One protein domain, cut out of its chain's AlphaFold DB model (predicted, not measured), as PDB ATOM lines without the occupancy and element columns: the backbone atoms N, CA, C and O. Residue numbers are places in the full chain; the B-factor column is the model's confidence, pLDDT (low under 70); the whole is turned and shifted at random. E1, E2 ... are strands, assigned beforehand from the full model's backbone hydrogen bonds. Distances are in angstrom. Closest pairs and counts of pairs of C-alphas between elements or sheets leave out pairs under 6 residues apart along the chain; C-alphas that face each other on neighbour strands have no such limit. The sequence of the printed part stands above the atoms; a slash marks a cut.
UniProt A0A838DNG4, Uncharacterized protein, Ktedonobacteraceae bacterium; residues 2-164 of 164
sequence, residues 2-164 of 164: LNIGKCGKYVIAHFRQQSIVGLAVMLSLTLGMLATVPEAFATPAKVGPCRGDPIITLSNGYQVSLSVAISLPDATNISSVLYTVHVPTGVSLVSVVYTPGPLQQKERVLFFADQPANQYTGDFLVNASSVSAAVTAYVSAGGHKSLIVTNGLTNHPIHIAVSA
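AT A GLANCE: This is residues 2 to 164 of the 164 residues of an uncharacterized protein of Ktedonobacteraceae bacterium (UniProt A0A838DNG4). A sandwich of two strand layers, face to face, has one large open loop, residues 12 to 44, sticking out far beyond it. One layer is the branched sheet of E1, E2, E3, E5, E8 and E9, its neighbour pairs antiparallel; the other is the mixed sheet E6 E4 E7 E10, in that order. The printed part has 163 residues with no named helix and ten named strands, E1 to E10 in order along the chain. The class is all strand, though under half of the residues, 71, are in named strands. The whole is extended, with a radius of gyration of the C-alphas of 23.6 A and spans of 83 by 40 by 29 A.

HOW THE PARTS SIT: Residues 2 to 49 hold no named element. E1, residues 50 to 52, runs on into E2, residues 54 to 58, at 11 degrees. E2 and E3, residues 63 to 70, form a hairpin, with N 56 and O 64 within hydrogen-bond range at 2.8 A. E1 is antiparallel to E3, with N 52 and O 68 at 3.0 A. E1 and E2 lie on one side of E3, and E8, residues 134 to 141, on the other side, with N 67 and O 138 at 2.9 A. E5, residues 93 to 98, is antiparallel to E2, with N 55 and O 97 at 2.8 A. E9, residues 150 to 153, forms a hairpin with E8, with N 152 and O 135 at 2.8 A. In the second sheet E4, residues 78 to 88, is parallel to E6, residues 107 to 115, at 22 degrees, with N 110 and O 83 at 2.8 A. E7, residues 119 to 128, is antiparallel to E4, with N 84 and O 123 at 2.8 A. Edge strand E10, residues 157 to 163, is antiparallel to E7, with N 122 and O 160 at 2.8 A. The two twisted sheets form a sandwich, two sheets face to face, their best planes 20 degrees apart; across it the closest C-alphas of E7 and E8 are those of Gly 122 and Val 139, 6.4 A.

IN THESE COORDINATES: E1 begins at C-alpha 50, (0.682, 0.109, -106.973). The longer strands are E4, 30.8 A, E7, 29.9 A, E8, 24.0 A, E6, 23.1 A, E3, 23.0 A, and E10, 20.1 A. E10 ends at C-alpha 163, (3.683, -21.821, -90.935).

THE WHOLE: The C-alphas farthest apart, of Ser 28 and Gly 90, are 82.8 A apart. Without residues 12 to 44 the body spans 45 by 26 by 24 A. The printed part has no cut, and no link between named strands is long. The mean pLDDT of the printed part is 79.0; residues 2 to 48 and 144 to 149 are under 70.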
ATOM      1  N   LEU A   2      -2.797  19.336-105.039       33.12
ATOM      2  CA  LEU A   2      -1.851  18.527-105.818       33.12
ATOM      3  C   LEU A   2      -2.330  17.065-105.836       33.12
ATOM      4  O   LEU A   2      -2.343  16.400-104.804       33.12
ATOM      5  N   ASN A   3      -2.768  16.591-107.001       43.94
ATOM      6  CA  ASN A   3      -3.250  15.228-107.223       43.94
ATOM      7  C   ASN A   3      -2.052  14.283-107.438       43.94
ATOM      8  O   ASN A   3      -1.503  14.201-108.538       43.94
ATOM      9  N   ILE A   4      -1.617  13.602-106.374       49.72
ATOM     10  CA  ILE A   4      -0.504  12.640-106.400       49.72
ATOM     11  C   ILE A   4      -1.082  11.214-106.478       49.72
ATOM     12  O   ILE A   4      -0.950  10.421-105.556       49.72
ATOM     13  N   GLY A   5      -1.792  10.905-107.569       53.28
ATOM     14  CA  GLY A   5      -2.452   9.607-107.780       53.28
ATOM     15  C   GLY A   5      -1.621   8.544-108.515       53.28
ATOM     16  O   GLY A   5      -2.102   7.433-108.715       53.28
ATOM     17  N   LYS A   6      -0.397   8.857-108.956       61.56
ATOM     18  CA  LYS A   6       0.405   7.944-109.791       61.56
ATOM     19  C   LYS A   6       1.235   6.990-108.936       61.56
ATOM     20  O   LYS A   6       1.972   7.434-108.058       61.56
ATOM     21  N   CYS A   7       1.161   5.696-109.242       62.69
ATOM     22  CA  CYS A   7       2.036   4.694-108.648       62.69
ATOM     23  C   CYS A   7       3.441   4.895-109.233       62.69
ATOM     24  O   CYS A   7       3.634   4.954-110.448       62.69
ATOM     25  N   GLY A   8       4.379   5.233-108.345       51.59
ATOM     26  CA  GLY A   8       5.594   5.981-108.658       51.59
ATOM     27  C   GLY A   8       6.432   5.418-109.806       51.59
ATOM     28  O   GLY A   8       6.630   4.214-109.954       51.59
ATOM     29  N   LYS A   9       6.985   6.344-110.595       46.81
ATOM     30  CA  LYS A   9       8.076   6.098-111.536       46.81
ATOM     31  C   LYS A   9       9.321   5.678-110.742       46.81
ATOM     32  O   LYS A   9       9.959   6.534-110.137       46.81
ATOM     33  N   TYR A  10       9.700   4.401-110.764       47.91
ATOM     34  CA  TYR A  10      11.073   4.023-110.419       47.91
ATOM     35  C   TYR A  10      11.979   4.435-111.583       47.91
ATOM     36  O   TYR A  10      12.008   3.788-112.629       47.91
ATOM     37  N   VAL A  11      12.677   5.560-111.431       44.44
ATOM     38  CA  VAL A  11      13.734   5.975-112.359       44.44
ATOM     39  C   VAL A  11      14.968   5.142-112.030       44.44
ATOM     40  O   VAL A  11      15.663   5.413-111.055       44.44
ATOM     41  N   ILE A  12      15.239   4.111-112.828       47.69
ATOM     42  CA  ILE A  12      16.541   3.438-112.810       47.69
ATOM     43  C   ILE A  12      17.529   4.403-113.474       47.69
ATOM     44  O   ILE A  12      17.636   4.467-114.697       47.69
ATOM     45  N   ALA A  13      18.199   5.223-112.667       41.81
ATOM     46  CA  ALA A  13      19.265   6.094-113.136       41.81
ATOM     47  C   ALA A  13      20.504   5.238-113.443       41.81
ATOM     48  O   ALA A  13      21.260   4.864-112.548       41.81
ATOM     49  N   HIS A  14      20.718   4.912-114.718       40.12
ATOM     50  CA  HIS A  14      21.996   4.376-115.179       40.12
ATOM     51  C   HIS A  14      23.055   5.487-115.129       40.12
ATOM     52  O   HIS A  14      23.222   6.255-116.073       40.12
ATOM     53  N   PHE A  15      23.780   5.575-114.015       50.44
ATOM     54  CA  PHE A  15      24.970   6.410-113.881       50.44
ATOM     55  C   PHE A  15      26.156   5.686-114.540       50.44
ATOM     56  O   PHE A  15      26.845   4.892-113.903       50.44
ATOM     57  N   ARG A  16      26.377   5.900-115.847       57.03
ATOM     58  CA  ARG A  16      27.648   5.530-116.496       57.03
ATOM     59  C   ARG A  16      28.574   6.739-116.507       57.03
ATOM     60  O   ARG A  16      28.419   7.674-117.283       57.03
ATOM     61  N   GLN A  17      29.524   6.649-115.589       57.88
ATOM     62  CA  GLN A  17      30.715   7.456-115.394       57.88
ATOM     63  C   GLN A  17      31.445   7.710-116.723       57.88
ATOM     64  O   GLN A  17      31.933   6.781-117.367       57.88
ATOM     65  N   GLN A  18      31.475   8.974-117.140       57.69
ATOM     66  CA  GLN A  18      32.233   9.445-118.296       57.69
ATOM     67  C   GLN A  18      33.675   9.732-117.865       57.69
ATOM     68  O   GLN A  18      33.909  10.590-117.015       57.69
ATOM     69  N   SER A  19      34.641   9.025-118.454       51.09
ATOM     70  CA  SER A  19      36.059   9.375-118.342       51.09
ATOM     71  C   SER A  19      36.403  10.438-119.380       51.09
ATOM     72  O   SER A  19      36.369  10.193-120.584       51.09
ATOM     73  N   ILE A  20      36.727  11.623-118.873       58.47
ATOM     74  CA  ILE A  20      37.250  12.783-119.590       58.47
ATOM     75  C   ILE A  20      38.754  12.568-119.794       58.47
ATOM     76  O   ILE A  20      39.510  12.796-118.859       58.47
ATOM     77  N   VAL A  21      39.202  12.164-120.986       51.78
ATOM     78  CA  VAL A  21      40.567  12.438-121.484       51.78
ATOM     79  C   VAL A  21      40.519  12.463-123.013       51.78
ATOM     80  O   VAL A  21      40.153  11.466-123.625       51.78
ATOM     81  N   GLY A  22      40.890  13.587-123.632       43.84
ATOM     82  CA  GLY A  22      41.058  13.659-125.091       43.84
ATOM     83  C   GLY A  22      40.768  15.010-125.742       43.84
ATOM     84  O   GLY A  22      40.298  15.053-126.873       43.84
ATOM     85  N   LEU A  23      41.015  16.112-125.034       51.28
ATOM     86  CA  LEU A  23      41.159  17.442-125.625       51.28
ATOM     87  C   LEU A  23      42.332  17.392-126.633       51.28
ATOM     88  O   LEU A  23      43.391  16.889-126.267       51.28
ATOM     89  N   ALA A  24      42.156  17.948-127.838       44.81
ATOM     90  CA  ALA A  24      43.188  18.180-128.873       44.81
ATOM     91  C   ALA A  24      43.304  17.198-130.065       44.81
ATOM     92  O   ALA A  24      44.406  16.864-130.487       44.81
ATOM     93  N   VAL A  25      42.192  16.876-130.737       51.50
ATOM     94  CA  VAL A  25      42.207  16.774-132.215       51.50
ATOM     95  C   VAL A  25      41.139  17.716-132.762       51.50
ATOM     96  O   VAL A  25      39.977  17.385-132.976       51.50
ATOM     97  N   MET A  26      41.572  18.965-132.850       47.69
ATOM     98  CA  MET A  26      40.877  20.139-133.342       47.69
ATOM     99  C   MET A  26      40.796  20.112-134.881       47.69
ATOM    100  O   MET A  26      41.803  19.911-135.550       47.69
ATOM    101  N   LEU A  27      39.616  20.478-135.398       49.06
ATOM    102  CA  LEU A  27      39.487  21.452-136.495       49.06
ATOM    103  C   LEU A  27      39.565  20.973-137.963       49.06
ATOM    104  O   LEU A  27      40.179  21.642-138.789       49.06
ATOM    105  N   SER A  28      38.885  19.889-138.347       45.59
ATOM    106  CA  SER A  28      38.660  19.596-139.784       45.59
ATOM    107  C   SER A  28      37.326  18.924-140.138       45.59
ATOM    108  O   SER A  28      37.140  18.489-141.270       45.59
ATOM    109  N   LEU A  29      36.358  18.876-139.215       48.03
ATOM    110  CA  LEU A  29      35.084  18.174-139.432       48.03
ATOM    111  C   LEU A  29      33.865  18.980-138.944       48.03
ATOM    112  O   LEU A  29      32.955  18.448-138.319       48.03
ATOM    113  N   THR A  30      33.855  20.293-139.180       52.88
ATOM    114  CA  THR A  30      32.856  21.223-138.619       52.88
ATOM    115  C   THR A  30      31.668  21.554-139.532       52.88
ATOM    116  O   THR A  30      30.860  22.391-139.146       52.88
ATOM    117  N   LEU A  31      31.491  20.912-140.699       50.62
ATOM    118  CA  LEU A  31      30.444  21.326-141.660       50.62
ATOM    119  C   LEU A  31      29.594  20.207-142.301       50.62
ATOM    120  O   LEU A  31      28.908  20.463-143.284       50.62
ATOM    121  N   GLY A  32      29.618  18.978-141.771       50.22
ATOM    122  CA  GLY A  32      29.019  17.810-142.449       50.22
ATOM    123  C   GLY A  32      27.987  16.988-141.672       50.22
ATOM    124  O   GLY A  32      27.601  15.929-142.154       50.22
ATOM    125  N   MET A  33      27.548  17.407-140.482       51.78
ATOM    126  CA  MET A  33      26.583  16.634-139.683       51.78
ATOM    127  C   MET A  33      25.452  17.516-139.155       51.78
ATOM    128  O   MET A  33      25.266  17.675-137.951       51.78
ATOM    129  N   LEU A  34      24.678  18.100-140.070       53.47
ATOM    130  CA  LEU A  34      23.307  18.490-139.760       53.47
ATOM    131  C   LEU A  34      22.379  17.320-140.109       53.47
ATOM    132  O   LEU A  34      22.387  16.832-141.232       53.47
ATOM    133  N   ALA A  35      21.540  16.963-139.137       55.53
ATOM    134  CA  ALA A  35      20.278  16.246-139.301       55.53
ATOM    135  C   ALA A  35      20.312  14.718-139.476       55.53
ATOM    136  O   ALA A  35      19.814  14.189-140.459       55.53
ATOM    137  N   THR A  36      20.707  14.004-138.423       53.09
ATOM    138  CA  THR A  36      19.931  12.836-137.962       53.09
ATOM    139  C   THR A  36      19.987  12.790-136.439       53.09
ATOM    140  O   THR A  36      20.744  12.036-135.839       53.09
ATOM    141  N   VAL A  37      19.207  13.648-135.778       59.91
ATOM    142  CA  VAL A  37      18.885  13.414-134.367       59.91
ATOM    143  C   VAL A  37      17.874  12.269-134.393       59.91
ATOM    144  O   VAL A  37      16.769  12.496-134.887       59.91
ATOM    145  N   PRO A  38      18.212  11.032-133.981       54.62
ATOM    146  CA  PRO A  38      17.185  10.022-133.816       54.62
ATOM    147  C   PRO A  38      16.227  10.575-132.767       54.62
ATOM    148  O   PRO A  38      16.633  10.861-131.638       54.62
ATOM    149  N   GLU A  39      14.976  10.791-133.164       56.47
ATOM    150  CA  GLU A  39      13.894  11.047-132.231       56.47
ATOM    151  C   GLU A  39      13.932   9.898-131.229       56.47
ATOM    152  O   GLU A  39      13.619   8.749-131.544       56.47
ATOM    153  N   ALA A  40      14.429  10.188-130.027       54.81
ATOM    154  CA  ALA A  40      14.320   9.277-128.915       54.81
ATOM    155  C   ALA A  40      12.822   9.160-128.658       54.81
ATOM    156  O   ALA A  40      12.241  10.006-127.979       54.81
ATOM    157  N   PHE A  41      12.186   8.159-129.273       53.84
ATOM    158  CA  PHE A  41      10.826   7.766-128.959       53.84
ATOM    159  C   PHE A  41      10.782   7.641-127.445       53.84
ATOM    160  O   PHE A  41      11.431   6.763-126.869       53.84
ATOM    161  N   ALA A  42      10.099   8.586-126.800       55.75
ATOM    162  CA  ALA A  42       9.856   8.545-125.379       55.75
ATOM    163  C   ALA A  42       9.084   7.251-125.138       55.75
ATOM    164  O   ALA A  42       7.877   7.182-125.376       55.75
ATOM    165  N   THR A  43       9.794   6.193-124.748       48.50
ATOM    166  CA  THR A  43       9.149   4.959-124.338       48.50
ATOM    167  C   THR A  43       8.222   5.358-123.198       48.50
ATOM    168  O   THR A  43       8.664   6.060-122.278       48.50
ATOM    169  N   PRO A  44       6.916   5.038-123.273       53.47
ATOM    170  CA  PRO A  44       6.005   5.394-122.204       53.47
ATOM    171  C   PRO A  44       6.594   4.800-120.932       53.47
ATOM    172  O   PRO A  44       6.778   3.585-120.837       53.47
ATOM    173  N   ALA A  45       6.988   5.679-120.006       48.97
ATOM    174  CA  ALA A  45       7.572   5.288-118.737       48.97
ATOM    175  C   ALA A  45       6.631   4.253-118.123       48.97
ATOM    176  O   ALA A  45       5.492   4.588-117.795       48.97
ATOM    177  N   LYS A  46       7.087   2.997-118.068       47.56
ATOM    178  CA  LYS A  46       6.306   1.864-117.584       47.56
ATOM    179  C   LYS A  46       5.878   2.214-116.165       47.56
ATOM    180  O   LYS A  46       6.711   2.283-115.263       47.56
ATOM    181  N   VAL A  47       4.610   2.575-116.005       55.75
ATOM    182  CA  VAL A  47       4.088   3.015-114.717       55.75
ATOM    183  C   VAL A  47       4.122   1.797-113.802       55.75
ATOM    184  O   VAL A  47       3.628   0.734-114.176       55.75
ATOM    185  N   GLY A  48       4.830   1.917-112.677       63.22
ATOM    186  CA  GLY A  48       5.048   0.801-111.763       63.22
ATOM    187  C   GLY A  48       3.734   0.348-111.118       63.22
ATOM    188  O   GLY A  48       2.815   1.161-110.996       63.22
ATOM    189  N   PRO A  49       3.637  -0.923-110.694       77.06
ATOM    190  CA  PRO A  49       2.461  -1.408-109.984       77.06
ATOM    191  C   PRO A  49       2.257  -0.625-108.681       77.06
ATOM    192  O   PRO A  49       3.218  -0.210-108.024       77.06
ATOM    193  N   CYS A  50       1.003  -0.439-108.284       87.75
ATOM    194  CA  CYS A  50       0.682   0.109-106.973       87.75
ATOM    195  C   CYS A  50       1.019  -0.927-105.905       87.75
ATOM    196  O   CYS A  50       0.523  -2.051-105.964       87.75
ATOM    197  N   ARG A  51       1.869  -0.550-104.948       90.88
ATOM    198  CA  ARG A  51       2.344  -1.447-103.896       90.88
ATOM    199  C   ARG A  51       1.956  -0.933-102.514       90.88
ATOM    200  O   ARG A  51       2.014   0.277-102.283       90.88
ATOM    201  N   GLY A  52       1.557  -1.855-101.647       92.25
ATOM    202  CA  GLY A  52       1.261  -1.626-100.235       92.25
ATOM    203  C   GLY A  52       1.945  -2.686 -99.391       92.25
ATOM    204  O   GLY A  52       1.950  -3.853 -99.781       92.25
ATOM    205  N   ASP A  53       2.575  -2.269 -98.295       93.19
ATOM    206  CA  ASP A  53       3.499  -3.109 -97.528       93.19
ATOM    207  C   ASP A  53       3.416  -2.829 -96.016       93.19
ATOM    208  O   ASP A  53       4.339  -2.224 -95.450       93.19
ATOM    209  N   PRO A  54       2.314  -3.179 -95.334       95.31
ATOM    210  CA  PRO A  54       2.254  -3.021 -93.892       95.31
ATOM    211  C   PRO A  54       3.138  -4.058 -93.184       95.31
ATOM    212  O   PRO A  54       3.198  -5.236 -93.548       95.31
ATOM    213  N   ILE A  55       3.809  -3.603 -92.130       95.50
ATOM    214  CA  ILE A  55       4.611  -4.424 -91.225       95.50
ATOM    215  C   ILE A  55       3.936  -4.407 -89.857       95.50
ATOM    216  O   ILE A  55       3.695  -3.350 -89.271       95.50
ATOM    217  N   ILE A  56       3.625  -5.592 -89.352       97.00
ATOM    218  CA  ILE A  56       2.929  -5.815 -88.092       97.00
ATOM    219  C   ILE A  56       3.921  -6.394 -87.092       97.00
ATOM    220  O   ILE A  56       4.585  -7.384 -87.380       97.00
ATOM    221  N   THR A  57       4.014  -5.792 -85.910       97.44
ATOM    222  CA  THR A  57       4.814  -6.322 -84.796       97.44
ATOM    223  C   THR A  57       3.897  -6.978 -83.777       97.44
ATOM    224  O   THR A  57       2.873  -6.403 -83.397       97.44
ATOM    225  N   LEU A  58       4.269  -8.181 -83.348       97.56
ATOM    226  CA  LEU A  58       3.499  -9.025 -82.443       97.56
ATOM    227  C   LEU A  58       4.172  -9.139 -81.071       97.56
ATOM    228  O   LEU A  58       5.385  -8.981 -80.939       97.56
ATOM    229  N   SER A  59       3.388  -9.450 -80.038       97.75
ATOM    230  CA  SER A  59       3.874  -9.531 -78.653       97.75
ATOM    231  C   SER A  59       4.824 -10.696 -78.373       97.75
ATOM    232  O   SER A  59       5.584 -10.641 -77.411       97.75
ATOM    233  N   ASN A  60       4.845 -11.714 -79.233       94.06
ATOM    234  CA  ASN A  60       5.826 -12.802 -79.195       94.06
ATOM    235  C   ASN A  60       7.173 -12.434 -79.856       94.06
ATOM    236  O   ASN A  60       8.035 -13.294 -80.013       94.06
ATOM    237  N   GLY A  61       7.354 -11.175 -80.273       94.62
ATOM    238  CA  GLY A  61       8.568 -10.678 -80.922       94.62
ATOM    239  C   GLY A  61       8.626 -10.921 -82.431       94.62
ATOM    240  O   GLY A  61       9.567 -10.464 -83.081       94.62
ATOM    241  N   TYR A  62       7.637 -11.605 -83.017       94.94
ATOM    242  CA  TYR A  62       7.604 -11.830 -84.460       94.94
ATOM    243  C   TYR A  62       7.119 -10.587 -85.204       94.94
ATOM    244  O   TYR A  62       6.266  -9.829 -84.735       94.94
ATOM    245  N   GLN A  63       7.654 -10.410 -86.410       94.88
ATOM    246  CA  GLN A  63       7.155  -9.439 -87.374       94.88
ATOM    247  C   GLN A  63       6.443 -10.173 -88.502       94.88
ATOM    248  O   GLN A  63       7.001 -11.106 -89.084       94.88
ATOM    249  N   VAL A  64       5.221  -9.737 -88.799       94.12
ATOM    250  CA  VAL A  64       4.456 -10.174 -89.963       94.12
ATOM    251  C   VAL A  64       4.522  -9.068 -91.005       94.12
ATOM    252  O   VAL A  64       4.017  -7.971 -90.784       94.12
ATOM    253  N   SER A  65       5.166  -9.339 -92.136       93.62
ATOM    254  CA  SER A  65       5.182  -8.416 -93.272       93.62
ATOM    255  C   SER A  65       4.220  -8.920 -94.331       93.62
ATOM    256  O   SER A  65       4.327 -10.057 -94.799       93.62
ATOM    257  N   LEU A  66       3.283  -8.052 -94.695       93.81
ATOM    258  CA  LEU A  66       2.349  -8.265 -95.785       93.81
ATOM    259  C   LEU A  66       2.784  -7.382 -96.949       93.81
ATOM    260  O   LEU A  66       3.290  -6.282 -96.737       93.81
ATOM    261  N   SER A  67       2.582  -7.842 -98.175       92.56
ATOM    262  CA  SER A  67       2.799  -7.016 -99.359       92.56
ATOM    263  C   SER A  67       1.750  -7.328-100.407       92.56
ATOM    264  O   SER A  67       1.366  -8.481-100.589       92.56
ATOM    265  N   VAL A  68       1.295  -6.300-101.109       92.81
ATOM    266  CA  VAL A  68       0.437  -6.432-102.278       92.81
ATOM    267  C   VAL A  68       1.014  -5.606-103.416       92.81
ATOM    268  O   VAL A  68       1.420  -4.465-103.215       92.81
ATOM    269  N   ALA A  69       1.046  -6.168-104.619       91.69
ATOM    270  CA  ALA A  69       1.392  -5.481-105.852       91.69
ATOM    271  C   ALA A  69       0.208  -5.560-106.816       91.69
ATOM    272  O   ALA A  69      -0.293  -6.639-107.119       91.69
ATOM    273  N   ILE A  70      -0.256  -4.408-107.290       91.12
ATOM    274  CA  ILE A  70      -1.484  -4.279-108.074       91.12
ATOM    275  C   ILE A  70      -1.098  -3.751-109.447       91.12
ATOM    276  O   ILE A  70      -0.445  -2.712-109.561       91.12
ATOM    277  N   SER A  71      -1.507  -4.462-110.495       89.12
ATOM    278  CA  SER A  71      -1.165  -4.171-111.892       89.12
ATOM    279  C   SER A  71      -1.991  -3.011-112.460       89.12
ATOM    280  O   SER A  71      -2.627  -3.135-113.502       89.12
ATOM    281  N   LEU A  72      -1.996  -1.881-111.751       85.06
ATOM    282  CA  LEU A  72      -2.592  -0.617-112.167       85.06
ATOM    283  C   LEU A  72      -1.529   0.485-112.184       85.06
ATOM    284  O   LEU A  72      -0.646   0.497-111.325       85.06
ATOM    285  N   PRO A  73      -1.620   1.429-113.136       78.62
ATOM    286  CA  PRO A  73      -0.688   2.551-113.225       78.62
ATOM    287  C   PRO A  73      -0.949   3.628-112.156       78.62
ATOM    288  O   PRO A  73      -0.080   4.434-111.821       78.62
ATOM    289  N   ASP A  74      -2.161   3.690-111.616       83.44
ATOM    290  CA  ASP A  74      -2.549   4.697-110.642       83.44
ATOM    291  C   ASP A  74      -3.328   4.075-109.487       83.44
ATOM    292  O   ASP A  74      -4.041   3.082-109.636       83.44
ATOM    293  N   ALA A  75      -3.186   4.693-108.318       88.19
ATOM    294  CA  ALA A  75      -3.932   4.302-107.134       88.19
ATOM    295  C   ALA A  75      -5.316   4.957-107.105       88.19
ATOM    296  O   ALA A  75      -6.076   4.709-106.172       88.19
ATOM    297  N   THR A  76      -5.660   5.821-108.068       88.25
ATOM    298  CA  THR A  76      -6.938   6.554-108.060       88.25
ATOM    299  C   THR A  76      -8.126   5.622-108.232       88.25
ATOM    300  O   THR A  76      -9.144   5.823-107.578       88.25
ATOM    301  N   ASN A  77      -7.944   4.548-108.999       89.19
ATOM    302  CA  ASN A  77      -8.949   3.512-109.216       89.19
ATOM    303  C   ASN A  77      -9.130   2.542-108.037       89.19
ATOM    304  O   ASN A  77     -10.040   1.714-108.057       89.19
ATOM    305  N   ILE A  78      -8.273   2.628-107.018       92.06
ATOM    306  CA  ILE A  78      -8.320   1.772-105.832       92.06
ATOM    307  C   ILE A  78      -9.081   2.512-104.742       92.06
ATOM    308  O   ILE A  78      -8.738   3.647-104.418       92.06
ATOM    309  N   SER A  79     -10.113   1.906-104.171       94.38
ATOM    310  CA  SER A  79     -10.899   2.515-103.095       94.38
ATOM    311  C   SER A  79     -10.351   2.136-101.721       94.38
ATOM    312  O   SER A  79     -10.195   3.004-100.864       94.38
ATOM    313  N   SER A  80      -9.997   0.866-101.529       95.81
ATOM    314  CA  SER A  80      -9.408   0.362-100.289       95.81
ATOM    315  C   SER A  80      -8.554  -0.879-100.521       95.81
ATOM    316  O   SER A  80      -8.721  -1.604-101.501       95.81
ATOM    317  N   VAL A  81      -7.639  -1.120 -99.590       96.50
ATOM    318  CA  VAL A  81      -6.881  -2.360 -99.470       96.50
ATOM    319  C   VAL A  81      -7.020  -2.838 -98.036       96.50
ATOM    320  O   VAL A  81      -6.578  -2.166 -97.103       96.50
ATOM    321  N   LEU A  82      -7.678  -3.978 -97.869       97.94
ATOM    322  CA  LEU A  82      -7.885  -4.614 -96.580       97.94
ATOM    323  C   LEU A  82      -6.941  -5.803 -96.452       97.94
ATOM    324  O   LEU A  82      -6.914  -6.674 -97.321       97.94
ATOM    325  N   TYR A  83      -6.202  -5.820 -95.354       97.44
ATOM    326  CA  TYR A  83      -5.340  -6.911 -94.949       97.44
ATOM    327  C   TYR A  83      -5.920  -7.518 -93.678       97.44
ATOM    328  O   TYR A  83      -5.936  -6.852 -92.644       97.44
ATOM    329  N   THR A  84      -6.391  -8.754 -93.723       98.00
ATOM    330  CA  THR A  84      -6.816  -9.476 -92.524       98.00
ATOM    331  C   THR A  84      -5.713 -10.431 -92.125       98.00
ATOM    332  O   THR A  84      -5.317 -11.269 -92.924       98.00
ATOM    333  N   VAL A  85      -5.195 -10.306 -90.908       96.94
ATOM    334  CA  VAL A  85      -4.147 -11.187 -90.394       96.94
ATOM    335  C   VAL A  85      -4.687 -12.004 -89.248       96.94
ATOM    336  O   VAL A  85      -5.192 -11.448 -88.272       96.94
ATOM    337  N   HIS A  86      -4.501 -13.311 -89.359       97.44
ATOM    338  CA  HIS A  86      -4.767 -14.251 -88.294       97.44
ATOM    339  C   HIS A  86      -3.446 -14.778 -87.736       97.44
ATOM    340  O   HIS A  86      -2.556 -15.185 -88.487       97.44
ATOM    341  N   VAL A  87      -3.305 -14.756 -86.416       96.62
ATOM    342  CA  VAL A  87      -2.101 -15.192 -85.699       96.62
ATOM    343  C   VAL A  87      -2.458 -16.217 -84.621       96.62
ATOM    344  O   VAL A  87      -3.643 -16.372 -84.305       96.62
ATOM    345  N   PRO A  88      -1.468 -16.896 -84.014       97.25
ATOM    346  CA  PRO A  88      -1.740 -17.843 -82.949       97.25
ATOM    347  C   PRO A  88      -2.484 -17.221 -81.765       97.25
ATOM    348  O   PRO A  88      -2.173 -16.107 -81.333       97.25
ATOM    349  N   THR A  89      -3.420 -17.971 -81.188       98.00
ATOM    350  CA  THR A  89      -4.116 -17.570 -79.958       98.00
ATOM    351  C   THR A  89      -3.120 -17.223 -78.846       98.00
ATOM    352  O   THR A  89      -2.147 -17.939 -78.614       98.00
ATOM    353  N   GLY A  90      -3.367 -16.117 -78.139       97.25
ATOM    354  CA  GLY A  90      -2.486 -15.604 -77.080       97.25
ATOM    355  C   GLY A  90      -1.405 -14.633 -77.570       97.25
ATOM    356  O   GLY A  90      -0.768 -13.975 -76.749       97.25
ATOM    357  N   VAL A  91      -1.235 -14.481 -78.886       97.69
ATOM    358  CA  VAL A  91      -0.413 -13.424 -79.484       97.69
ATOM    359  C   VAL A  91      -1.258 -12.164 -79.681       97.69
ATOM    360  O   VAL A  91      -2.410 -12.228 -80.104       97.69
ATOM    361  N   SER A  92      -0.686 -10.999 -79.384       98.06
ATOM    362  CA  SER A  92      -1.358  -9.703 -79.500       98.06
ATOM    363  C   SER A  92      -0.625  -8.765 -80.452       98.06
ATOM    364  O   SER A  92       0.590  -8.852 -80.649       98.06
ATOM    365  N   LEU A  93      -1.394  -7.857 -81.048       98.06
ATOM    366  CA  LEU A  93      -0.885  -6.783 -81.885       98.06
ATOM    367  C   LEU A  93      -0.166  -5.735 -81.026       98.06
ATOM    368  O   LEU A  93      -0.770  -5.164 -80.121       98.06
ATOM    369  N   VAL A  94       1.099  -5.449 -81.338       98.25
ATOM    370  CA  VAL A  94       1.880  -4.383 -80.684       98.25
ATOM    371  C   VAL A  94       1.837  -3.105 -81.512       98.25
ATOM    372  O   VAL A  94       1.549  -2.031 -80.988       98.25
ATOM    373  N   SER A  95       2.103  -3.206 -82.815       98.06
ATOM    374  CA  SER A  95       2.095  -2.048 -83.711       98.06
ATOM    375  C   SER A  95       1.873  -2.438 -85.166       98.06
ATOM    376  O   SER A  95       2.237  -3.535 -85.589       98.06
ATOM    377  N   VAL A  96       1.349  -1.492 -85.947       97.69
ATOM    378  CA  VAL A  96       1.248  -1.576 -87.409       97.69
ATOM    379  C   VAL A  96       1.965  -0.377 -88.012       97.69
ATOM    380  O   VAL A  96       1.664   0.764 -87.664       97.69
ATOM    381  N   VAL A  97       2.895  -0.634 -88.927       96.69
ATOM    382  CA  VAL A  97       3.621   0.395 -89.673       96.69
ATOM    383  C   VAL A  97       3.292   0.248 -91.150       96.69
ATOM    384  O   VAL A  97       3.543  -0.799 -91.741       96.69
ATOM    385  N   TYR A  98       2.745   1.300 -91.751       94.38
ATOM    386  CA  TYR A  98       2.479   1.349 -93.186       94.38
ATOM    387  C   TYR A  98       3.668   1.981 -93.902       94.38
ATOM    388  O   TYR A  98       4.082   3.096 -93.573       94.38
ATOM    389  N   THR A  99       4.215   1.273 -94.887       89.25
ATOM    390  CA  THR A  99       5.293   1.812 -95.717       89.25
ATOM    391  C   THR A  99       4.751   2.953 -96.590       89.25
ATOM    392  O   THR A  99       3.682   2.802 -97.183       89.25
ATOM    393  N   PRO A 100       5.454   4.097 -96.712       86.56
ATOM    394  CA  PRO A 100       5.035   5.165 -97.613       86.56
ATOM    395  C   PRO A 100       4.880   4.662 -99.053       86.56
ATOM    396  O   PRO A 100       5.803   4.089 -99.628       86.56
ATOM    397  N   GLY A 101       3.718   4.910 -99.653       85.44
ATOM    398  CA  GLY A 101       3.392   4.428-100.991       85.44
ATOM    399  C   GLY A 101       2.174   5.139-101.580       85.44
ATOM    400  O   GLY A 101       1.555   5.956-100.904       85.44
ATOM    401  N   PRO A 102       1.809   4.856-102.840       86.50
ATOM    402  CA  PRO A 102       0.689   5.510-103.521       86.50
ATOM    403  C   PRO A 102      -0.689   5.103-102.970       86.50
ATOM    404  O   PRO A 102      -1.677   5.781-103.240       86.50
ATOM    405  N   LEU A 103      -0.765   4.015-102.197       89.38
ATOM    406  CA  LEU A 103      -2.000   3.542-101.568       89.38
ATOM    407  C   LEU A 103      -2.345   4.324-100.291       89.38
ATOM    408  O   LEU A 103      -3.526   4.492 -99.996       89.38
ATOM    409  N   GLN A 104      -1.349   4.882 -99.593       81.69
ATOM    410  CA  GLN A 104      -1.504   5.778 -98.437       81.69
ATOM    411  C   GLN A 104      -2.661   5.368 -97.495       81.69
ATOM    412  O   GLN A 104      -2.714   4.264 -96.964       81.69
ATOM    413  N   GLN A 105      -3.636   6.265 -97.310       88.50
ATOM    414  CA  GLN A 105      -4.772   6.129 -96.402       88.50
ATOM    415  C   GLN A 105      -5.824   5.107 -96.854       88.50
ATOM    416  O   GLN A 105      -6.880   5.021 -96.225       88.50
ATOM    417  N   LYS A 106      -5.578   4.341 -97.919       94.44
ATOM    418  CA  LYS A 106      -6.487   3.299 -98.415       94.44
ATOM    419  C   LYS A 106      -6.224   1.940 -97.774       94.44
ATOM    420  O   LYS A 106      -7.052   1.047 -97.905       94.44
ATOM    421  N   GLU A 107      -5.105   1.797 -97.072       96.12
ATOM    422  CA  GLU A 107      -4.668   0.546 -96.455       96.12
ATOM    423  C   GLU A 107      -5.218   0.386 -95.035       96.12
ATOM    424  O   GLU A 107      -5.160   1.318 -94.228       96.12
ATOM    425  N   ARG A 108      -5.760  -0.789 -94.709       97.56
ATOM    426  CA  ARG A 108      -6.254  -1.125 -93.368       97.56
ATOM    427  C   ARG A 108      -5.868  -2.546 -92.994       97.56
ATOM    428  O   ARG A 108      -6.076  -3.461 -93.783       97.56
ATOM    429  N   VAL A 109      -5.366  -2.719 -91.777       97.88
ATOM    430  CA  VAL A 109      -5.099  -4.026 -91.173       97.88
ATOM    431  C   VAL A 109      -6.216  -4.375 -90.191       97.88
ATOM    432  O   VAL A 109      -6.522  -3.585 -89.298       97.88
ATOM    433  N   LEU A 110      -6.790  -5.564 -90.347       98.25
ATOM    434  CA  LEU A 110      -7.599  -6.252 -89.347       98.25
ATOM    435  C   LEU A 110      -6.763  -7.372 -88.734       98.25
ATOM    436  O   LEU A 110      -5.989  -8.024 -89.431       98.25
ATOM    437  N   PHE A 111      -6.912  -7.578 -87.433       98.12
ATOM    438  CA  PHE A 111      -6.098  -8.513 -86.671       98.12
ATOM    439  C   PHE A 111      -6.988  -9.450 -85.859       98.12
ATOM    440  O   PHE A 111      -7.861  -8.988 -85.123       98.12
ATOM    441  N   PHE A 112      -6.714 -10.747 -85.961       98.44
ATOM    442  CA  PHE A 112      -7.390 -11.816 -85.238       98.44
ATOM    443  C   PHE A 112      -6.349 -12.776 -84.649       98.44
ATOM    444  O   PHE A 112      -5.348 -13.091 -85.286       98.44
ATOM    445  N   ALA A 113      -6.564 -13.221 -83.413       98.06
ATOM    446  CA  ALA A 113      -5.690 -14.166 -82.716       98.06
ATOM    447  C   ALA A 113      -6.445 -15.480 -82.476       98.06
ATOM    448  O   ALA A 113      -6.862 -15.770 -81.356       98.06
ATOM    449  N   ASP A 114      -6.697 -16.210 -83.558       98.19
ATOM    450  CA  ASP A 114      -7.586 -17.374 -83.626       98.19
ATOM    451  C   ASP A 114      -6.948 -18.601 -84.301       98.19
ATOM    452  O   ASP A 114      -7.611 -19.626 -84.469       98.19
ATOM    453  N   GLN A 115      -5.663 -18.536 -84.664       96.94
ATOM    454  CA  GLN A 115      -4.959 -19.661 -85.280       96.94
ATOM    455  C   GLN A 115      -4.325 -20.590 -84.235       96.94
ATOM    456  O   GLN A 115      -4.043 -20.186 -83.099       96.94
ATOM    457  N   PRO A 116      -4.038 -21.849 -84.611       96.69
ATOM    458  CA  PRO A 116      -3.175 -22.719 -83.824       96.69
ATOM    459  C   PRO A 116      -1.773 -22.124 -83.625       96.69
ATOM    460  O   PRO A 116      -1.340 -21.223 -84.344       96.69
ATOM    461  N   ALA A 117      -1.024 -22.676 -82.668       94.12
ATOM    462  CA  ALA A 117       0.385 -22.333 -82.479       94.12
ATOM    463  C   ALA A 117       1.165 -22.451 -83.801       94.12
ATOM    464  O   ALA A 117       0.958 -23.398 -84.561       94.12
ATOM    465  N   ASN A 118       2.074 -21.499 -84.045       90.19
ATOM    466  CA  ASN A 118       2.959 -21.464 -85.217       90.19
ATOM    467  C   ASN A 118       2.255 -21.337 -86.584       90.19
ATOM    468  O   ASN A 118       2.889 -21.514 -87.623       90.19
ATOM    469  N   GLN A 119       0.964 -20.995 -86.604       92.69
ATOM    470  CA  GLN A 119       0.213 -20.746 -87.833       92.69
ATOM    471  C   GLN A 119      -0.149 -19.272 -87.964       92.69
ATOM    472  O   GLN A 119      -0.661 -18.653 -87.033       92.69
ATOM    473  N   TYR A 120       0.112 -18.722 -89.144       93.38
ATOM    474  CA  TYR A 120      -0.176 -17.339 -89.483       93.38
ATOM    475  C   TYR A 120      -0.866 -17.319 -90.843       93.38
ATOM    476  O   TYR A 120      -0.375 -17.918 -91.799       93.38
ATOM    477  N   THR A 121      -1.992 -16.628 -90.971       93.50
ATOM    478  CA  THR A 121      -2.659 -16.464 -92.268       93.50
ATOM    479  C   THR A 121      -2.903 -14.995 -92.568       93.50
ATOM    480  O   THR A 121      -2.955 -14.149 -91.673       93.50
ATOM    481  N   GLY A 122      -2.981 -14.685 -93.856       93.75
ATOM    482  CA  GLY A 122      -3.250 -13.358 -94.374       93.75
ATOM    483  C   GLY A 122      -4.277 -13.429 -95.492       93.75
ATOM    484  O   GLY A 122      -4.062 -14.138 -96.476       93.75
ATOM    485  N   ASP A 123      -5.342 -12.648 -95.360       95.19
ATOM    486  CA  ASP A 123      -6.323 -12.427 -96.410       95.19
ATOM    487  C   ASP A 123      -6.201 -11.010 -96.948       95.19
ATOM    488  O   ASP A 123      -6.047 -10.040 -96.202       95.19
ATOM    489  N   PHE A 124      -6.291 -10.885 -98.263       95.62
ATOM    490  CA  PHE A 124      -6.122  -9.626 -98.966       95.62
ATOM    491  C   PHE A 124      -7.367  -9.348 -99.787       95.62
ATOM    492  O   PHE A 124      -7.779 -10.177-100.596       95.62
ATOM    493  N   LEU A 125      -7.933  -8.155 -99.628       96.31
ATOM    494  CA  LEU A 125      -9.005  -7.661-100.481       96.31
ATOM    495  C   LEU A 125      -8.645  -6.267-100.988       96.31
ATOM    496  O   LEU A 125      -8.634  -5.291-100.238       96.31
ATOM    497  N   VAL A 126      -8.366  -6.181-102.285       95.75
ATOM    498  CA  VAL A 126      -8.135  -4.912-102.981       95.75
ATOM    499  C   VAL A 126      -9.430  -4.505-103.661       95.75
ATOM    500  O   VAL A 126      -9.809  -5.118-104.655       95.75
ATOM    501  N   ASN A 127     -10.088  -3.459-103.172       95.38
ATOM    502  CA  ASN A 127     -11.294  -2.938-103.805       95.38
ATOM    503  C   ASN A 127     -10.938  -1.878-104.849       95.38
ATOM    504  O   ASN A 127     -10.215  -0.920-104.566       95.38
ATOM    505  N   ALA A 128     -11.467  -2.043-106.058       92.81
ATOM    506  CA  ALA A 128     -11.275  -1.125-107.174       92.81
ATOM    507  C   ALA A 128     -12.622  -0.751-107.798       92.81
ATOM    508  O   ALA A 128     -13.489  -1.604-107.979       92.81
ATOM    509  N   SER A 129     -12.797   0.529-108.128       85.88
ATOM    510  CA  SER A 129     -14.109   1.095-108.470       85.88
ATOM    511  C   SER A 129     -14.677   0.604-109.804       85.88
ATOM    512  O   SER A 129     -15.876   0.368-109.899       85.88
ATOM    513  N   SER A 130     -13.849   0.476-110.842       75.12
ATOM    514  CA  SER A 130     -14.332   0.212-112.209       75.12
ATOM    515  C   SER A 130     -13.399  -0.654-113.056       75.12
ATOM    516  O   SER A 130     -13.685  -0.904-114.224       75.12
ATOM    517  N   VAL A 131     -12.288  -1.124-112.486       80.38
ATOM    518  CA  VAL A 131     -11.262  -1.878-113.212       80.38
ATOM    519  C   VAL A 131     -10.913  -3.166-112.477       80.38
ATOM    520  O   VAL A 131     -10.625  -3.166-111.277       80.38
ATOM    521  N   SER A 132     -10.927  -4.269-113.224       87.69
ATOM    522  CA  SER A 132     -10.320  -5.520-112.783       87.69
ATOM    523  C   SER A 132      -8.826  -5.455-113.073       87.69
ATOM    524  O   SER A 132      -8.427  -5.172-114.204       87.69
ATOM    525  N   ALA A 133      -8.000  -5.683-112.060       88.56
ATOM    526  CA  ALA A 133      -6.553  -5.703-112.207       88.56
ATOM    527  C   ALA A 133      -5.953  -6.903-111.491       88.56
ATOM    528  O   ALA A 133      -6.461  -7.332-110.457       88.56
ATOM    529  N   ALA A 134      -4.848  -7.416-112.032       91.12
ATOM    530  CA  ALA A 134      -4.099  -8.481-111.390       91.12
ATOM    531  C   ALA A 134      -3.483  -7.982-110.077       91.12
ATOM    532  O   ALA A 134      -2.873  -6.909-110.030       91.12
ATOM    533  N   VAL A 135      -3.640  -8.786-109.035       91.31
ATOM    534  CA  VAL A 135      -3.130  -8.541-107.690       91.31
ATOM    535  C   VAL A 135      -2.196  -9.683-107.326       91.31
ATOM    536  O   VAL A 135      -2.568 -10.845-107.444       91.31
ATOM    537  N   THR A 136      -1.004  -9.352-106.859       91.81
ATOM    538  CA  THR A 136      -0.039 -10.310-106.326       91.81
ATOM    539  C   THR A 136       0.158 -10.018-104.847       91.81
ATOM    540  O   THR A 136       0.562  -8.910-104.499       91.81
ATOM    541  N   ALA A 137      -0.139 -10.984-103.980       91.81
ATOM    542  CA  ALA A 137      -0.036 -10.831-102.528       91.81
ATOM    543  C   ALA A 137       1.092 -11.688-101.935       91.81
ATOM    544  O   ALA A 137       1.456 -12.724-102.494       91.81
ATOM    545  N   TYR A 138       1.632 -11.239-100.801       90.19
ATOM    546  CA  TYR A 138       2.731 -11.869-100.076       90.19
ATOM    547  C   TYR A 138       2.508 -11.758 -98.566       90.19
ATOM    548  O   TYR A 138       2.136 -10.695 -98.067       90.19
ATOM    549  N   VAL A 139       2.827 -12.826 -97.835       91.38
ATOM    550  CA  VAL A 139       2.863 -12.862 -96.365       91.38
ATOM    551  C   VAL A 139       4.212 -13.421 -95.929       91.38
ATOM    552  O   VAL A 139       4.716 -14.367 -96.521       91.38
ATOM    553  N   SER A 140       4.810 -12.865 -94.884       91.00
ATOM    554  CA  SER A 140       5.966 -13.458 -94.204       91.00
ATOM    555  C   SER A 140       5.839 -13.247 -92.704       91.00
ATOM    556  O   SER A 140       5.320 -12.216 -92.284       91.00
ATOM    557  N   ALA A 141       6.305 -14.205 -91.906       90.50
ATOM    558  CA  ALA A 141       6.225 -14.166 -90.448       90.50
ATOM    559  C   ALA A 141       7.556 -14.625 -89.836       90.50
ATOM    560  O   ALA A 141       8.177 -15.567 -90.322       90.50
ATOM    561  N   GLY A 142       8.022 -13.933 -88.790       85.62
ATOM    562  CA  GLY A 142       9.204 -14.352 -88.021       85.62
ATOM    563  C   GLY A 142      10.521 -14.356 -88.814       85.62
ATOM    564  O   GLY A 142      11.438 -15.090 -88.476       85.62
ATOM    565  N   GLY A 143      10.620 -13.580 -89.900       73.44
ATOM    566  CA  GLY A 143      11.800 -13.567 -90.779       73.44
ATOM    567  C   GLY A 143      11.869 -14.737 -91.770       73.44
ATOM    568  O   GLY A 143      12.681 -14.702 -92.699       73.44
ATOM    569  N   HIS A 144      10.976 -15.723 -91.655       65.25
ATOM    570  CA  HIS A 144      10.792 -16.749 -92.670       65.25
ATOM    571  C   HIS A 144       9.985 -16.161 -93.829       65.25
ATOM    572  O   HIS A 144       8.796 -15.842 -93.717       65.25
ATOM    573  N   LYS A 145      10.645 -16.004 -94.981       53.12
ATOM    574  CA  LYS A 145       9.958 -15.733 -96.244       53.12
ATOM    575  C   LYS A 145       9.254 -17.011 -96.692       53.12
ATOM    576  O   LYS A 145       9.755 -17.713 -97.565       53.12
ATOM    577  N   SER A 146       8.082 -17.297 -96.137       56.03
ATOM    578  CA  SER A 146       7.115 -18.144 -96.838       56.03
ATOM    579  C   SER A 146       6.568 -17.330 -98.003       56.03
ATOM    580  O   SER A 146       5.523 -16.702 -97.916       56.03
ATOM    581  N   LEU A 147       7.348 -17.262 -99.085       55.84
ATOM    582  CA  LEU A 147       6.971 -16.575-100.311       55.84
ATOM    583  C   LEU A 147       5.863 -17.378-101.001       55.84
ATOM    584  O   LEU A 147       6.112 -18.099-101.962       55.84
ATOM    585  N   ILE A 148       4.641 -17.270-100.497       62.44
ATOM    586  CA  ILE A 148       3.470 -17.786-101.190       62.44
ATOM    587  C   ILE A 148       2.930 -16.633-102.012       62.44
ATOM    588  O   ILE A 148       2.354 -15.682-101.490       62.44
ATOM    589  N   VAL A 149       3.224 -16.701-103.306       67.00
ATOM    590  CA  VAL A 149       2.757 -15.739-104.294       67.00
ATOM    591  C   VAL A 149       1.436 -16.254-104.827       67.00
ATOM    592  O   VAL A 149       1.416 -17.189-105.626       67.00
ATOM    593  N   THR A 150       0.342 -15.634-104.405       73.31
ATOM    594  CA  THR A 150      -0.966 -15.909-104.999       73.31
ATOM    595  C   THR A 150      -1.351 -14.740-105.888       73.31
ATOM    596  O   THR A 150      -1.332 -13.582-105.465       73.31
ATOM    597  N   ASN A 151      -1.679 -15.056-107.141       79.56
ATOM    598  CA  ASN A 151      -2.258 -14.098-108.068       79.56
ATOM    599  C   ASN A 151      -3.779 -14.145-107.935       79.56
ATOM    600  O   ASN A 151      -4.377 -15.218-107.965       79.56
ATOM    601  N   GLY A 152      -4.391 -12.978-107.815       86.12
ATOM    602  CA  GLY A 152      -5.833 -12.802-107.830       86.12
ATOM    603  C   GLY A 152      -6.222 -11.579-108.643       86.12
ATOM    604  O   GLY A 152      -5.420 -11.016-109.395       86.12
ATOM    605  N   LEU A 153      -7.471 -11.166-108.479       90.12
ATOM    606  CA  LEU A 153      -8.020  -9.971-109.100       90.12
ATOM    607  C   LEU A 153      -8.495  -9.007-108.020       90.12
ATOM    608  O   LEU A 153      -8.835  -9.412-106.909       90.12
ATOM    609  N   THR A 154      -8.564  -7.725-108.360       92.19
ATOM    610  CA  THR A 154      -9.300  -6.756-107.545       92.19
ATOM    611  C   THR A 154     -10.749  -7.217-107.333       92.19
ATOM    612  O   THR A 154     -11.321  -7.962-108.135       92.19
ATOM    613  N   ASN A 155     -11.342  -6.788-106.221       93.56
ATOM    614  CA  ASN A 155     -12.684  -7.139-105.755       93.56
ATOM    615  C   ASN A 155     -12.891  -8.635-105.436       93.56
ATOM    616  O   ASN A 155     -14.029  -9.067-105.277       93.56
ATOM    617  N   HIS A 156     -11.810  -9.414-105.316       92.94
ATOM    618  CA  HIS A 156     -11.844 -10.817-104.903       92.94
ATOM    619  C   HIS A 156     -10.861 -11.045-103.746       92.94
ATOM    620  O   HIS A 156      -9.755 -10.498-103.781       92.94
ATOM    621  N   PRO A 157     -11.238 -11.829-102.720       93.00
ATOM    622  CA  PRO A 157     -10.335 -12.148-101.627       93.00
ATOM    623  C   PRO A 157      -9.213 -13.080-102.101       93.00
ATOM    624  O   PRO A 157      -9.431 -13.991-102.902       93.00
ATOM    625  N   ILE A 158      -8.008 -12.852-101.588       92.38
ATOM    626  CA  ILE A 158      -6.833 -13.698-101.799       92.38
ATOM    627  C   ILE A 158      -6.390 -14.212-100.435       92.38
ATOM    628  O   ILE A 158      -6.073 -13.409 -99.563       92.38
ATOM    629  N   HIS A 159      -6.347 -15.531-100.274       92.00
ATOM    630  CA  HIS A 159      -6.009 -16.195 -99.016       92.00
ATOM    631  C   HIS A 159      -4.590 -16.772 -99.079       92.00
ATOM    632  O   HIS A 159      -4.229 -17.438-100.054       92.00
ATOM    633  N   ILE A 160      -3.779 -16.526 -98.048       88.75
ATOM    634  CA  ILE A 160      -2.411 -17.042 -97.921       88.75
ATOM    635  C   ILE A 160      -2.201 -17.564 -96.498       88.75
ATOM    636  O   ILE A 160      -2.456 -16.856 -95.530       88.75
ATOM    637  N   ALA A 161      -1.685 -18.785 -96.359       87.94
ATOM    638  CA  ALA A 161      -1.366 -19.388 -95.066       87.94
ATOM    639  C   ALA A 161       0.120 -19.732 -94.986       87.94
ATOM    640  O   ALA A 161       0.657 -20.363 -95.893       87.94
ATOM    641  N   VAL A 162       0.783 -19.336 -93.902       86.12
ATOM    642  CA  VAL A 162       2.199 -19.601 -93.652       86.12
ATOM    643  C   VAL A 162       2.385 -20.223 -92.269       86.12
ATOM    644  O   VAL A 162       1.808 -19.779 -91.278       86.12
ATOM    645  N   SER A 163       3.225 -21.249 -92.202       83.50
ATOM    646  CA  SER A 163       3.683 -21.821 -90.935       83.50
ATOM    647  C   SER A 163       5.068 -21.263 -90.621       83.50
ATOM    648  O   SER A 163       5.894 -21.165 -91.536       83.50
ATOM    649  N   ALA A 164       5.305 -20.872 -89.369       76.44
ATOM    650  CA  ALA A 164       6.573 -20.302 -88.904       76.44
ATOM    651  C   ALA A 164       7.157 -21.095 -87.736       76.44
ATOM    652  O   ALA A 164       6.361 -21.580 -86.905       76.44
TER     653      ALA A 164